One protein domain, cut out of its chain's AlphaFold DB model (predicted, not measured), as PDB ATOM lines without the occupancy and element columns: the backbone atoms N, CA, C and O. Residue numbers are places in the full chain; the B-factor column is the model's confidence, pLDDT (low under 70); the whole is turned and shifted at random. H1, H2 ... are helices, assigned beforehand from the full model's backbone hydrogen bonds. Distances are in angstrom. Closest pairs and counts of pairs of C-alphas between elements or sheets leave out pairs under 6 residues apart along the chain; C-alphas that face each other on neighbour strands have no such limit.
ATOM      1  N   MET A   2      45.097  28.047  56.580       73.12
ATOM      2  CA  MET A   2      44.207  26.893  56.816       73.12
ATOM      3  C   MET A   2      42.708  27.192  56.604       73.12
ATOM      4  O   MET A   2      41.987  26.353  56.084       73.12
ATOM      5  N   THR A   3      42.248  28.410  56.915       87.81
ATOM      6  CA  THR A   3      40.838  28.817  56.766       87.81
ATOM      7  C   THR A   3      40.373  28.982  55.319       87.81
ATOM      8  O   THR A   3      39.200  28.776  55.042       87.81
ATOM      9  N   LEU A   4      41.263  29.345  54.389       92.00
ATOM     10  CA  LEU A   4      40.902  29.524  52.976       92.00
ATOM     11  C   LEU A   4      40.779  28.175  52.251       92.00
ATOM     12  O   LEU A   4      39.932  28.001  51.382       92.00
ATOM     13  N   GLN A   5      41.623  27.208  52.617       91.50
ATOM     14  CA  GLN A   5      41.574  25.863  52.044       91.50
ATOM     15  C   GLN A   5      40.311  25.116  52.479       91.50
ATOM     16  O   GLN A   5      39.653  24.491  51.650       91.50
ATOM     17  N   THR A   6      39.930  25.229  53.754       92.12
ATOM     18  CA  THR A   6      38.708  24.597  54.263       92.12
ATOM     19  C   THR A   6      37.451  25.206  53.653       92.12
ATOM     20  O   THR A   6      36.547  24.460  53.281       92.12
ATOM     21  N   THR A   7      37.386  26.532  53.487       94.31
ATOM     22  CA  THR A   7      36.235  27.183  52.839       94.31
ATOM     23  C   THR A   7      36.128  26.814  51.364       94.31
ATOM     24  O   THR A   7      35.032  26.498  50.906       94.31
ATOM     25  N   ALA A   8      37.247  26.777  50.632       93.94
ATOM     26  CA  ALA A   8      37.266  26.336  49.239       93.94
ATOM     27  C   ALA A   8      36.818  24.871  49.098       93.94
ATOM     28  O   ALA A   8      35.937  24.571  48.297       93.94
ATOM     29  N   SER A   9      37.367  23.972  49.921       94.06
ATOM     30  CA  SER A   9      36.977  22.558  49.941       94.06
ATOM     31  C   SER A   9      35.478  22.388  50.220       94.06
ATOM     32  O   SER A   9      34.790  21.685  49.481       94.06
ATOM     33  N   MET A  10      34.944  23.104  51.216       94.38
ATOM     34  CA  MET A  10      33.517  23.077  51.551       94.38
ATOM     35  C   MET A  10      32.641  23.570  50.395       94.38
ATOM     36  O   MET A  10      31.636  22.939  50.074       94.38
ATOM     37  N   ALA A  11      33.028  24.666  49.737       95.69
ATOM     38  CA  ALA A  11      32.304  25.187  48.580       95.69
ATOM     39  C   ALA A  11      32.261  24.163  47.433       95.69
ATOM     40  O   ALA A  11      31.201  23.929  46.852       95.69
ATOM     41  N   PHE A  12      33.382  23.497  47.150       95.62
ATOM     42  CA  PHE A  12      33.447  22.451  46.132       95.62
ATOM     43  C   PHE A  12      32.601  21.221  46.480       95.62
ATOM     44  O   PHE A  12      31.890  20.713  45.612       95.62
ATOM     45  N   PHE A  13      32.597  20.777  47.740       93.75
ATOM     46  CA  PHE A  13      31.724  19.682  48.171       93.75
ATOM     47  C   PHE A  13      30.239  20.046  48.086       93.75
ATOM     48  O   PHE A  13      29.440  19.218  47.653       93.75
ATOM     49  N   LEU A  14      29.857  21.278  48.430       95.38
ATOM     50  CA  LEU A  14      28.474  21.742  48.280       95.38
ATOM     51  C   LEU A  14      28.032  21.747  46.813       95.38
ATOM     52  O   LEU A  14      26.938  21.274  46.504       95.38
ATOM     53  N   LEU A  15      28.889  22.222  45.905       94.75
ATOM     54  CA  LEU A  15      28.625  22.169  44.465       94.75
ATOM     55  C   LEU A  15      28.493  20.726  43.966       94.75
ATOM     56  O   LEU A  15      27.570  20.428  43.208       94.75
ATOM     57  N   PHE A  16      29.362  19.822  44.423       93.50
ATOM     58  CA  PHE A  16      29.265  18.400  44.101       93.50
ATOM     59  C   PHE A  16      27.924  17.803  44.539       93.50
ATOM     60  O   PHE A  16      27.241  17.187  43.723       93.50
ATOM     61  N   VAL A  17      27.520  18.017  45.796       92.81
ATOM     62  CA  VAL A  17      26.250  17.499  46.329       92.81
ATOM     63  C   VAL A  17      25.063  18.047  45.538       92.81
ATOM     64  O   VAL A  17      24.173  17.282  45.170       92.81
ATOM     65  N   LEU A  18      25.065  19.343  45.215       94.31
ATOM     66  CA  LEU A  18      24.011  19.963  44.411       94.31
ATOM     67  C   LEU A  18      23.882  19.300  43.029       94.31
ATOM     68  O   LEU A  18      22.775  18.975  42.600       94.31
ATOM     69  N   ILE A  19      25.007  19.061  42.349       91.56
ATOM     70  CA  ILE A  19      25.028  18.407  41.033       91.56
ATOM     71  C   ILE A  19      24.596  16.943  41.136       91.56
ATOM     72  O   ILE A  19      23.815  16.488  40.303       91.56
ATOM     73  N   ALA A  20      25.047  16.216  42.159       89.69
ATOM     74  CA  ALA A  20      24.662  14.825  42.378       89.69
ATOM     75  C   ALA A  20      23.144  14.689  42.596       89.69
ATOM     76  O   ALA A  20      22.506  13.825  41.992       89.69
ATOM     77  N   VAL A  21      22.541  15.586  43.386       92.25
ATOM     78  CA  VAL A  21      21.083  15.640  43.586       92.25
ATOM     79  C   VAL A  21      20.360  15.950  42.275       92.25
ATOM     80  O   VAL A  21      19.367  15.295  41.958       92.25
ATOM     81  N   LEU A  22      20.863  16.897  41.481       91.69
ATOM     82  CA  LEU A  22      20.271  17.239  40.188       91.69
ATOM     83  C   LEU A  22      20.348  16.067  39.190       91.69
ATOM     84  O   LEU A  22      19.359  15.750  38.529       91.69
ATOM     85  N   ASN A  23      21.488  15.371  39.126       90.12
ATOM     86  CA  ASN A  23      21.670  14.169  38.307       90.12
ATOM     87  C   ASN A  23      20.708  13.046  38.733       90.12
ATOM     88  O   ASN A  23      20.107  12.398  37.873       90.12
ATOM     89  N   ALA A  24      20.529  12.836  40.042       88.38
ATOM     90  CA  ALA A  24      19.577  11.863  40.574       88.38
ATOM     91  C   ALA A  24      18.127  12.239  40.230       88.38
ATOM     92  O   ALA A  24      17.356  11.390  39.785       88.38
ATOM     93  N   PHE A  25      17.768  13.520  40.351       92.19
ATOM     94  CA  PHE A  25      16.455  14.022  39.952       92.19
ATOM     95  C   PHE A  25      16.187  13.793  38.457       92.19
ATOM     96  O   PHE A  25      15.127  13.281  38.095       92.19
ATOM     97  N   TYR A  26      17.152  14.088  37.578       90.19
ATOM     98  CA  TYR A  26      17.013  13.828  36.142       90.19
ATOM     99  C   TYR A  26      16.913  12.346  35.802       90.19
ATOM    100  O   TYR A  26      16.174  11.992  34.883       90.19
ATOM    101  N   LEU A  27      17.605  11.468  36.532       86.75
ATOM    102  CA  LEU A  27      17.419  10.025  36.388       86.75
ATOM    103  C   LEU A  27      15.976   9.628  36.720       86.75
ATOM    104  O   LEU A  27      15.331   8.975  35.902       86.75
ATOM    105  N   ILE A  28      15.454  10.063  37.869       91.25
ATOM    106  CA  ILE A  28      14.081   9.759  38.297       91.25
ATOM    107  C   ILE A  28      13.069  10.275  37.265       91.25
ATOM    108  O   ILE A  28      12.189   9.531  36.834       91.25
ATOM    109  N   MET A  29      13.227  11.518  36.803       91.06
ATOM    110  CA  MET A  29      12.349  12.107  35.788       91.06
ATOM    111  C   MET A  29      12.449  11.399  34.438       91.06
ATOM    112  O   MET A  29      11.433  11.222  33.763       91.06
ATOM    113  N   SER A  30      13.646  10.970  34.038       89.12
ATOM    114  CA  SER A  30      13.854  10.218  32.799       89.12
ATOM    115  C   SER A  30      13.134   8.873  32.839       89.12
ATOM    116  O   SER A  30      12.442   8.529  31.883       89.12
ATOM    117  N   VAL A  31      13.216   8.168  33.970       90.62
ATOM    118  CA  VAL A  31      12.511   6.900  34.194       90.62
ATOM    119  C   VAL A  31      10.994   7.104  34.209       90.62
ATOM    120  O   VAL A  31      10.270   6.320  33.608       90.62
ATOM    121  N   TYR A  32      10.497   8.169  34.843       94.19
ATOM    122  CA  TYR A  32       9.055   8.414  34.944       94.19
ATOM    123  C   TYR A  32       8.417   8.854  33.617       94.19
ATOM    124  O   TYR A  32       7.296   8.468  33.297       94.19
ATOM    125  N   THR A  33       9.116   9.678  32.836       93.81
ATOM    126  CA  THR A  33       8.561  10.276  31.609       93.81
ATOM    127  C   THR A  33       8.934   9.525  30.332       93.81
ATOM    128  O   THR A  33       8.434   9.884  29.266       93.81
ATOM    129  N   ASN A  34       9.827   8.529  30.410       90.00
ATOM    130  CA  ASN A  34      10.493   7.899  29.261       90.00
ATOM    131  C   ASN A  34      11.173   8.902  28.309       90.00
ATOM    132  O   ASN A  34      11.407   8.603  27.138       90.00
ATOM    133  N   LYS A  35      11.497  10.107  28.791       86.12
ATOM    134  CA  LYS A  35      12.235  11.117  28.026       86.12
ATOM    135  C   LYS A  35      13.702  11.097  28.422       86.12
ATOM    136  O   LYS A  35      14.048  10.933  29.594       86.12
ATOM    137  N   HIS A  36      14.577  11.287  27.441       84.19
ATOM    138  CA  HIS A  36      16.003  11.424  27.697       84.19
ATOM    139  C   HIS A  36      16.306  12.848  28.179       84.19
ATOM    140  O   HIS A  36      16.109  13.811  27.439       84.19
ATOM    141  N   TYR A  37      16.779  12.978  29.417       82.88
ATOM    142  CA  TYR A  37      17.312  14.231  29.945       82.88
ATOM    143  C   TYR A  37      18.834  14.164  29.918       82.88
ATOM    144  O   TYR A  37      19.414  13.201  30.423       82.88
ATOM    145  N   SER A  38      19.468  15.185  29.339       76.81
ATOM    146  CA  SER A  38      20.925  15.288  29.317       76.81
ATOM    147  C   SER A  38      21.445  15.427  30.746       76.81
ATOM    148  O   SER A  38      21.031  16.324  31.480       76.81
ATOM    149  N   ARG A  39      22.328  14.516  31.150       79.69
ATOM    150  CA  ARG A  39      22.999  14.553  32.453       79.69
ATOM    151  C   ARG A  39      24.424  15.018  32.255       79.69
ATOM    152  O   ARG A  39      25.008  14.801  31.197       79.69
ATOM    153  N   ILE A  40      24.998  15.610  33.294       80.69
ATOM    154  CA  ILE A  40      26.364  16.129  33.250       80.69
ATOM    155  C   ILE A  40      27.219  15.342  34.258       80.69
ATOM    156  O   ILE A  40      27.598  15.878  35.300       80.69
ATOM    157  N   PRO A  41      27.499  14.051  33.989       73.44
ATOM    158  CA  PRO A  41      28.131  13.154  34.957       73.44
ATOM    159  C   PRO A  41      29.526  13.639  35.382       73.44
ATOM    160  O   PRO A  41      29.876  13.640  36.551       73.44
ATOM    161  N   ILE A  42      30.315  14.168  34.449       82.25
ATOM    162  CA  ILE A  42      31.724  14.495  34.709       82.25
ATOM    163  C   ILE A  42      31.890  15.780  35.540       82.25
ATOM    164  O   ILE A  42      32.857  15.912  36.288       82.25
ATOM    165  N   VAL A  43      30.955  16.731  35.450       87.38
ATOM    166  CA  VAL A  43      31.115  18.042  36.106       87.38
ATOM    167  C   VAL A  43      31.022  17.925  37.627       87.38
ATOM    168  O   VAL A  43      31.822  18.544  38.326       87.38
ATOM    169  N   GLY A  44      30.124  17.085  38.147       87.00
ATOM    170  CA  GLY A  44      30.063  16.797  39.584       87.00
ATOM    171  C   GLY A  44      31.377  16.201  40.092       87.00
ATOM    172  O   GLY A  44      31.945  16.691  41.070       87.00
ATOM    173  N   LEU A  45      31.913  15.207  39.377       89.69
ATOM    174  CA  LEU A  45      33.166  14.546  39.740       89.69
ATOM    175  C   LEU A  45      34.351  15.524  39.820       89.69
ATOM    176  O   LEU A  45      35.155  15.425  40.745       89.69
ATOM    177  N   VAL A  46      34.446  16.494  38.904       92.56
ATOM    178  CA  VAL A  46      35.500  17.524  38.938       92.56
ATOM    179  C   VAL A  46      35.439  18.333  40.234       92.56
ATOM    180  O   VAL A  46      36.466  18.513  40.887       92.56
ATOM    181  N   PHE A  47      34.249  18.775  40.651       93.75
ATOM    182  CA  PHE A  47      34.101  19.512  41.907       93.75
ATOM    183  C   PHE A  47      34.431  18.653  43.126       93.75
ATOM    184  O   PHE A  47      35.097  19.137  44.037       93.75
ATOM    185  N   ALA A  48      34.061  17.373  43.133       92.00
ATOM    186  CA  ALA A  48      34.461  16.477  44.211       92.00
ATOM    187  C   ALA A  48      35.985  16.314  44.293       92.00
ATOM    188  O   ALA A  48      36.553  16.461  45.373       92.00
ATOM    189  N   ILE A  49      36.658  16.063  43.163       93.19
ATOM    190  CA  ILE A  49      38.122  15.918  43.108       93.19
ATOM    191  C   ILE A  49      38.807  17.193  43.602       93.19
ATOM    192  O   ILE A  49      39.741  17.103  44.394       93.19
ATOM    193  N   LEU A  50      38.329  18.375  43.199       93.69
ATOM    194  CA  LEU A  50      38.844  19.645  43.717       93.69
ATOM    195  C   LEU A  50      38.594  19.771  45.227       93.69
ATOM    196  O   LEU A  50      39.513  20.113  45.967       93.69
ATOM    197  N   GLY A  51      37.399  19.422  45.710       93.38
ATOM    198  CA  GLY A  51      37.074  19.394  47.139       93.38
ATOM    199  C   GLY A  51      38.037  18.527  47.953       93.38
ATOM    200  O   GLY A  51      38.564  18.987  48.971       93.38
ATOM    201  N   PHE A  52      38.336  17.317  47.470       93.81
ATOM    202  CA  PHE A  52      39.322  16.411  48.064       93.81
ATOM    203  C   PHE A  52      40.760  16.922  47.929       93.81
ATOM    204  O   PHE A  52      41.538  16.790  48.867       93.81
ATOM    205  N   TYR A  53      41.122  17.543  46.806       93.56
ATOM    206  CA  TYR A  53      42.454  18.118  46.591       93.56
ATOM    207  C   TYR A  53      42.763  19.235  47.598       93.56
ATOM    208  O   TYR A  53      43.861  19.297  48.150       93.56
ATOM    209  N   PHE A  54      41.776  20.085  47.905       93.19
ATOM    210  CA  PHE A  54      41.898  21.129  48.928       93.19
ATOM    211  C   PHE A  54      41.787  20.607  50.370       93.19
ATOM    212  O   PHE A  54      42.045  21.368  51.305       93.19
ATOM    213  N   SER A  55      41.451  19.328  50.569       92.25
ATOM    214  CA  SER A  55      41.388  18.685  51.884       92.25
ATOM    215  C   SER A  55      42.215  17.391  51.912       92.25
ATOM    216  O   SER A  55      41.667  16.292  51.778       92.25
ATOM    217  N   PRO A  56      43.545  17.496  52.126       88.06
ATOM    218  CA  PRO A  56      44.473  16.365  52.040       88.06
ATOM    219  C   PRO A  56      44.097  15.180  52.937       88.06
ATOM    220  O   PRO A  56      44.363  14.033  52.590       88.06
ATOM    221  N   MET A  57      43.431  15.450  54.067       91.75
ATOM    222  CA  MET A  57      42.941  14.428  54.997       91.75
ATOM    223  C   MET A  57      41.984  13.432  54.330       91.75
ATOM    224  O   MET A  57      41.976  12.255  54.687       91.75
ATOM    225  N   TYR A  58      41.198  13.884  53.351       88.75
ATOM    226  CA  TYR A  58      40.203  13.063  52.668       88.75
ATOM    227  C   TYR A  58      40.640  12.604  51.276       88.75
ATOM    228  O   TYR A  58      39.873  11.922  50.601       88.75
ATOM    229  N   TRP A  59      41.864  12.931  50.847       90.69
ATOM    230  CA  TRP A  59      42.339  12.624  49.500       90.69
ATOM    231  C   TRP A  59      42.193  11.140  49.158       90.69
ATOM    232  O   TRP A  59      41.669  10.813  48.104       90.69
ATOM    233  N   ASN A  60      42.532  10.235  50.080       93.12
ATOM    234  CA  ASN A  60      42.446   8.783  49.863       93.12
ATOM    235  C   ASN A  60      41.016   8.254  49.612       93.12
ATOM    236  O   ASN A  60      40.851   7.101  49.217       93.12
ATOM    237  N   TYR A  61      39.990   9.082  49.816       92.12
ATOM    238  CA  TYR A  61      38.580   8.741  49.634       92.12
ATOM    239  C   TYR A  61      37.957   9.365  48.378       92.12
ATOM    240  O   TYR A  61      36.744   9.288  48.201       92.12
ATOM    241  N   TRP A  62      38.759   9.952  47.481       91.38
ATOM    242  CA  TRP A  62      38.264  10.615  46.267       91.38
ATOM    243  C   TRP A  62      37.369   9.717  45.393       91.38
ATOM    244  O   TRP A  62      36.410  10.187  44.785       91.38
ATOM    245  N   TRP A  63      37.640   8.409  45.375       91.56
ATOM    246  CA  TRP A  63      36.875   7.410  44.624       91.56
ATOM    247  C   TRP A  63      35.430   7.251  45.123       91.56
ATOM    248  O   TRP A  63      34.568   6.841  44.346       91.56
ATOM    249  N   LEU A  64      35.117   7.625  46.373       91.06
ATOM    250  CA  LEU A  64      33.736   7.617  46.873       91.06
ATOM    251  C   LEU A  64      32.844   8.581  46.090       91.06
ATOM    252  O   LEU A  64      31.660   8.301  45.917       91.06
ATOM    253  N   ALA A  65      33.389   9.680  45.560       89.94
ATOM    254  CA  ALA A  65      32.613  10.588  44.721       89.94
ATOM    255  C   ALA A  65      32.143   9.936  43.416       89.94
ATOM    256  O   ALA A  65      31.027  10.207  42.985       89.94
ATOM    257  N   ILE A  66      32.943   9.033  42.837       89.19
ATOM    258  CA  ILE A  66      32.550   8.264  41.646       89.19
ATOM    259  C   ILE A  66      31.332   7.390  41.955       89.19
ATOM    260  O   ILE A  66      30.409   7.312  41.151       89.19
ATOM    261  N   ILE A  67      31.327   6.739  43.120       89.62
ATOM    262  CA  ILE A  67      30.230   5.857  43.545       89.62
ATOM    263  C   ILE A  67      28.978   6.668  43.901       89.62
ATOM    264  O   ILE A  67      27.860   6.220  43.660       89.62
ATOM    265  N   THR A  68      29.166   7.853  44.482       86.69
ATOM    266  CA  THR A  68      28.072   8.685  45.003       86.69
ATOM    267  C   THR A  68      27.320   9.412  43.888       86.69
ATOM    268  O   THR A  68      26.109   9.608  43.989       86.69
ATOM    269  N   ASP A  69      28.000   9.803  42.808       87.56
ATOM    270  CA  ASP A  69      27.335  10.401  41.653       87.56
ATOM    271  C   ASP A  69      26.792   9.324  40.708       87.56
ATOM    272  O   ASP A  69      27.500   8.766  39.868       87.56
ATOM    273  N   VAL A  70      25.486   9.077  40.814       85.81
ATOM    274  CA  VAL A  70      24.753   8.121  39.971       85.81
ATOM    275  C   VAL A  70      24.929   8.420  38.478       85.81
ATOM    276  O   VAL A  70      24.969   7.494  37.667       85.81
ATOM    277  N   GLY A  71      25.071   9.698  38.102       83.62
ATOM    278  CA  GLY A  71      25.365  10.085  36.724       83.62
ATOM    279  C   GLY A  71      26.712   9.531  36.263       83.62
ATOM    280  O   GLY A  71      26.788   8.877  35.221       83.62
ATOM    281  N   THR A  72      27.766   9.767  37.046       86.88
ATOM    282  CA  THR A  72      29.106   9.220  36.796       86.88
ATOM    283  C   THR A  72      29.092   7.695  36.752       86.88
ATOM    284  O   THR A  72      29.668   7.108  35.836       86.88
ATOM    285  N   LEU A  73      28.404   7.042  37.687       88.88
ATOM    286  CA  LEU A  73      28.341   5.586  37.735       88.88
ATOM    287  C   LEU A  73      27.664   4.997  36.488       88.88
ATOM    288  O   LEU A  73      28.191   4.059  35.890       88.88
ATOM    289  N   GLU A  74      26.533   5.558  36.046       87.94
ATOM    290  CA  GLU A  74      25.880   5.114  34.810       87.94
ATOM    291  C   GLU A  74      26.775   5.338  33.587       87.94
ATOM    292  O   GLU A  74      26.884   4.457  32.732       87.94
ATOM    293  N   PHE A  75      27.451   6.488  33.517       87.19
ATOM    294  CA  PHE A  75      28.394   6.763  32.440       87.19
ATOM    295  C   PHE A  75      29.529   5.735  32.406       87.19
ATOM    296  O   PHE A  75      29.843   5.220  31.340       87.19
ATOM    297  N   ILE A  76      30.107   5.373  33.553       90.19
ATOM    298  CA  ILE A  76      31.184   4.377  33.620       90.19
ATOM    299  C   ILE A  76      30.679   2.979  33.255       90.19
ATOM    300  O   ILE A  76      31.339   2.273  32.498       90.19
ATOM    301  N   ILE A  77      29.521   2.563  33.767       91.56
ATOM    302  CA  ILE A  77      29.021   1.196  33.565       91.56
ATOM    303  C   ILE A  77      28.465   0.998  32.152       91.56
ATOM    304  O   ILE A  77      28.639  -0.070  31.573       91.56
ATOM    305  N   ARG A  78      27.777   1.996  31.590       90.31
ATOM    306  CA  ARG A  78      27.090   1.876  30.293       90.31
ATOM    307  C   ARG A  78      27.763   2.689  29.200       90.31
ATOM    308  O   ARG A  78      28.009   2.163  28.120       90.31
ATOM    309  N   GLY A  79      28.077   3.949  29.481       90.06
ATOM    310  CA  GLY A  79      28.663   4.866  28.503       90.06
ATOM    311  C   GLY A  79      30.055   4.431  28.052       90.06
ATOM    312  O   GLY A  79      30.293   4.293  26.856       90.06
ATOM    313  N   VAL A  80      30.964   4.153  28.991       91.75
ATOM    314  CA  VAL A  80      32.360   3.812  28.677       91.75
ATOM    315  C   VAL A  80      32.472   2.540  27.826       91.75
ATOM    316  O   VAL A  80      33.196   2.593  26.833       91.75
ATOM    317  N   PRO A  81      31.761   1.426  28.103       94.50
ATOM    318  CA  PRO A  81      31.799   0.261  27.219       94.50
ATOM    319  C   PRO A  81      31.259   0.533  25.814       94.50
ATOM    320  O   PRO A  81      31.822   0.023  24.847       94.50
ATOM    321  N   ILE A  82      30.198   1.339  25.685       91.44
ATOM    322  CA  ILE A  82      29.626   1.704  24.381       91.44
ATOM    323  C   ILE A  82      30.626   2.549  23.591       91.44
ATOM    324  O   ILE A  82      30.999   2.168  22.485       91.44
ATOM    325  N   ILE A  83      31.146   3.623  24.192       90.62
ATOM    326  CA  ILE A  83      32.148   4.499  23.570       90.62
ATOM    327  C   ILE A  83      33.410   3.705  23.228       90.62
ATOM    328  O   ILE A  83      33.953   3.831  22.137       90.62
ATOM    329  N   GLY A  84      33.878   2.849  24.139       93.44
ATOM    330  CA  GLY A  84      35.036   1.990  23.915       93.44
ATOM    331  C   GLY A  84      34.828   1.034  22.741       93.44
ATOM    332  O   GLY A  84      35.729   0.871  21.917       93.44
ATOM    333  N   ARG A  85      33.632   0.448  22.621       92.00
ATOM    334  CA  ARG A  85      33.250  -0.390  21.479       92.00
ATOM    335  C   ARG A  85      33.207   0.416  20.184       92.00
ATOM    336  O   ARG A  85      33.768  -0.044  19.198       92.00
ATOM    337  N   GLU A  86      32.593   1.593  20.171       86.75
ATOM    338  CA  GLU A  86      32.531   2.462  18.985       86.75
ATOM    339  C   GLU A  86      33.932   2.900  18.536       86.75
ATOM    340  O   GLU A  86      34.299   2.727  17.375       86.75
ATOM    341  N   LEU A  87      34.770   3.365  19.466       89.50
ATOM    342  CA  LEU A  87      36.166   3.723  19.192       89.50
ATOM    343  C   LEU A  87      36.972   2.537  18.660       89.50
ATOM    344  O   LEU A  87      37.837   2.704  17.798       89.50
ATOM    345  N   TRP A  88      36.704   1.336  19.173       91.56
ATOM    346  CA  TRP A  88      37.327   0.121  18.673       91.56
ATOM    347  C   TRP A  88      36.872  -0.188  17.246       91.56
ATOM    348  O   TRP A  88      37.716  -0.394  16.374       91.56
ATOM    349  N   LEU A  89      35.562  -0.185  16.988       86.56
ATOM    350  CA  LEU A  89      34.975  -0.491  15.680       86.56
ATOM    351  C   LEU A  89      35.430   0.495  14.595       86.56
ATOM    352  O   LEU A  89      35.802   0.056  13.511       86.56
ATOM    353  N   HIS A  90      35.532   1.790  14.902       84.38
ATOM    354  CA  HIS A  90      35.960   2.825  13.950       84.38
ATOM    355  C   HIS A  90      37.477   3.057  13.900       84.38
ATOM    356  O   HIS A  90      37.965   4.012  13.292       84.38
TER     357      HIS A  90
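Overview. This is residues 2 to 90 of the 204 residues of an uncharacterized protein of Moraxellaceae bacterium AER2_44_116 (UniProt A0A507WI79). Long helix H1 and shorter H2 fold back on each other as a helical hairpin; H4 packs on H2, H3 sits at H2's end, and residues 77 to 82 and 84 to 90 of the last arm, H5 and His 90, stick out. The printed part has 89 residues with five named helices, H1 to H5 in order, no named strand: all helix. It is loose, with radius of gyration of the C-alphas 15.3 A and spans 48 by 33 by 16 A.

Arrangement. Start at H1, residues 2 to 33: its residues 8 to 23 touch H2, residues 41 to 53, at a shallow tilt of 20 degrees, opposite ways, C-alphas of Ser 9 and Gly 51 closest at 4.2 A. H3, residues 56 to 61, touches H2 only at the corner, C-alphas of Phe 52 and Trp 59 closest at 5.1 A. H4, residues 63 to 68, touches H2, C-alphas of Ala 48 and Ala 65 closest at 6.2 A. H5, residues 70 to 89, touches H2 at a steep tilt of 64 degrees, C-alphas of Pro 41 and Thr 72 closest at 4.5 A. Every O i to N i+4 pair is within hydrogen-bond range in H1 and H4, against 8 of 9 in H2, 14 of 16 in H5 and 0 of 2 in H3, where 2 of 3 O i to N i+3 pairs are.

Along the chain. Find C-alpha 2 at (44.207, 26.893, 56.816); H1 runs 46.7 A from there. H5, 27.7 A long with a kink of 35 degrees near residue 78, ends at C-alpha 89, (34.975, -0.491, 15.680).

Size, cuts and confidence. The C-alphas farthest apart, of Thr 3 and Leu 89, are 50.8 A apart. The printed part has no cut, no link is long, and no printed residue is under 70 in pLDDT.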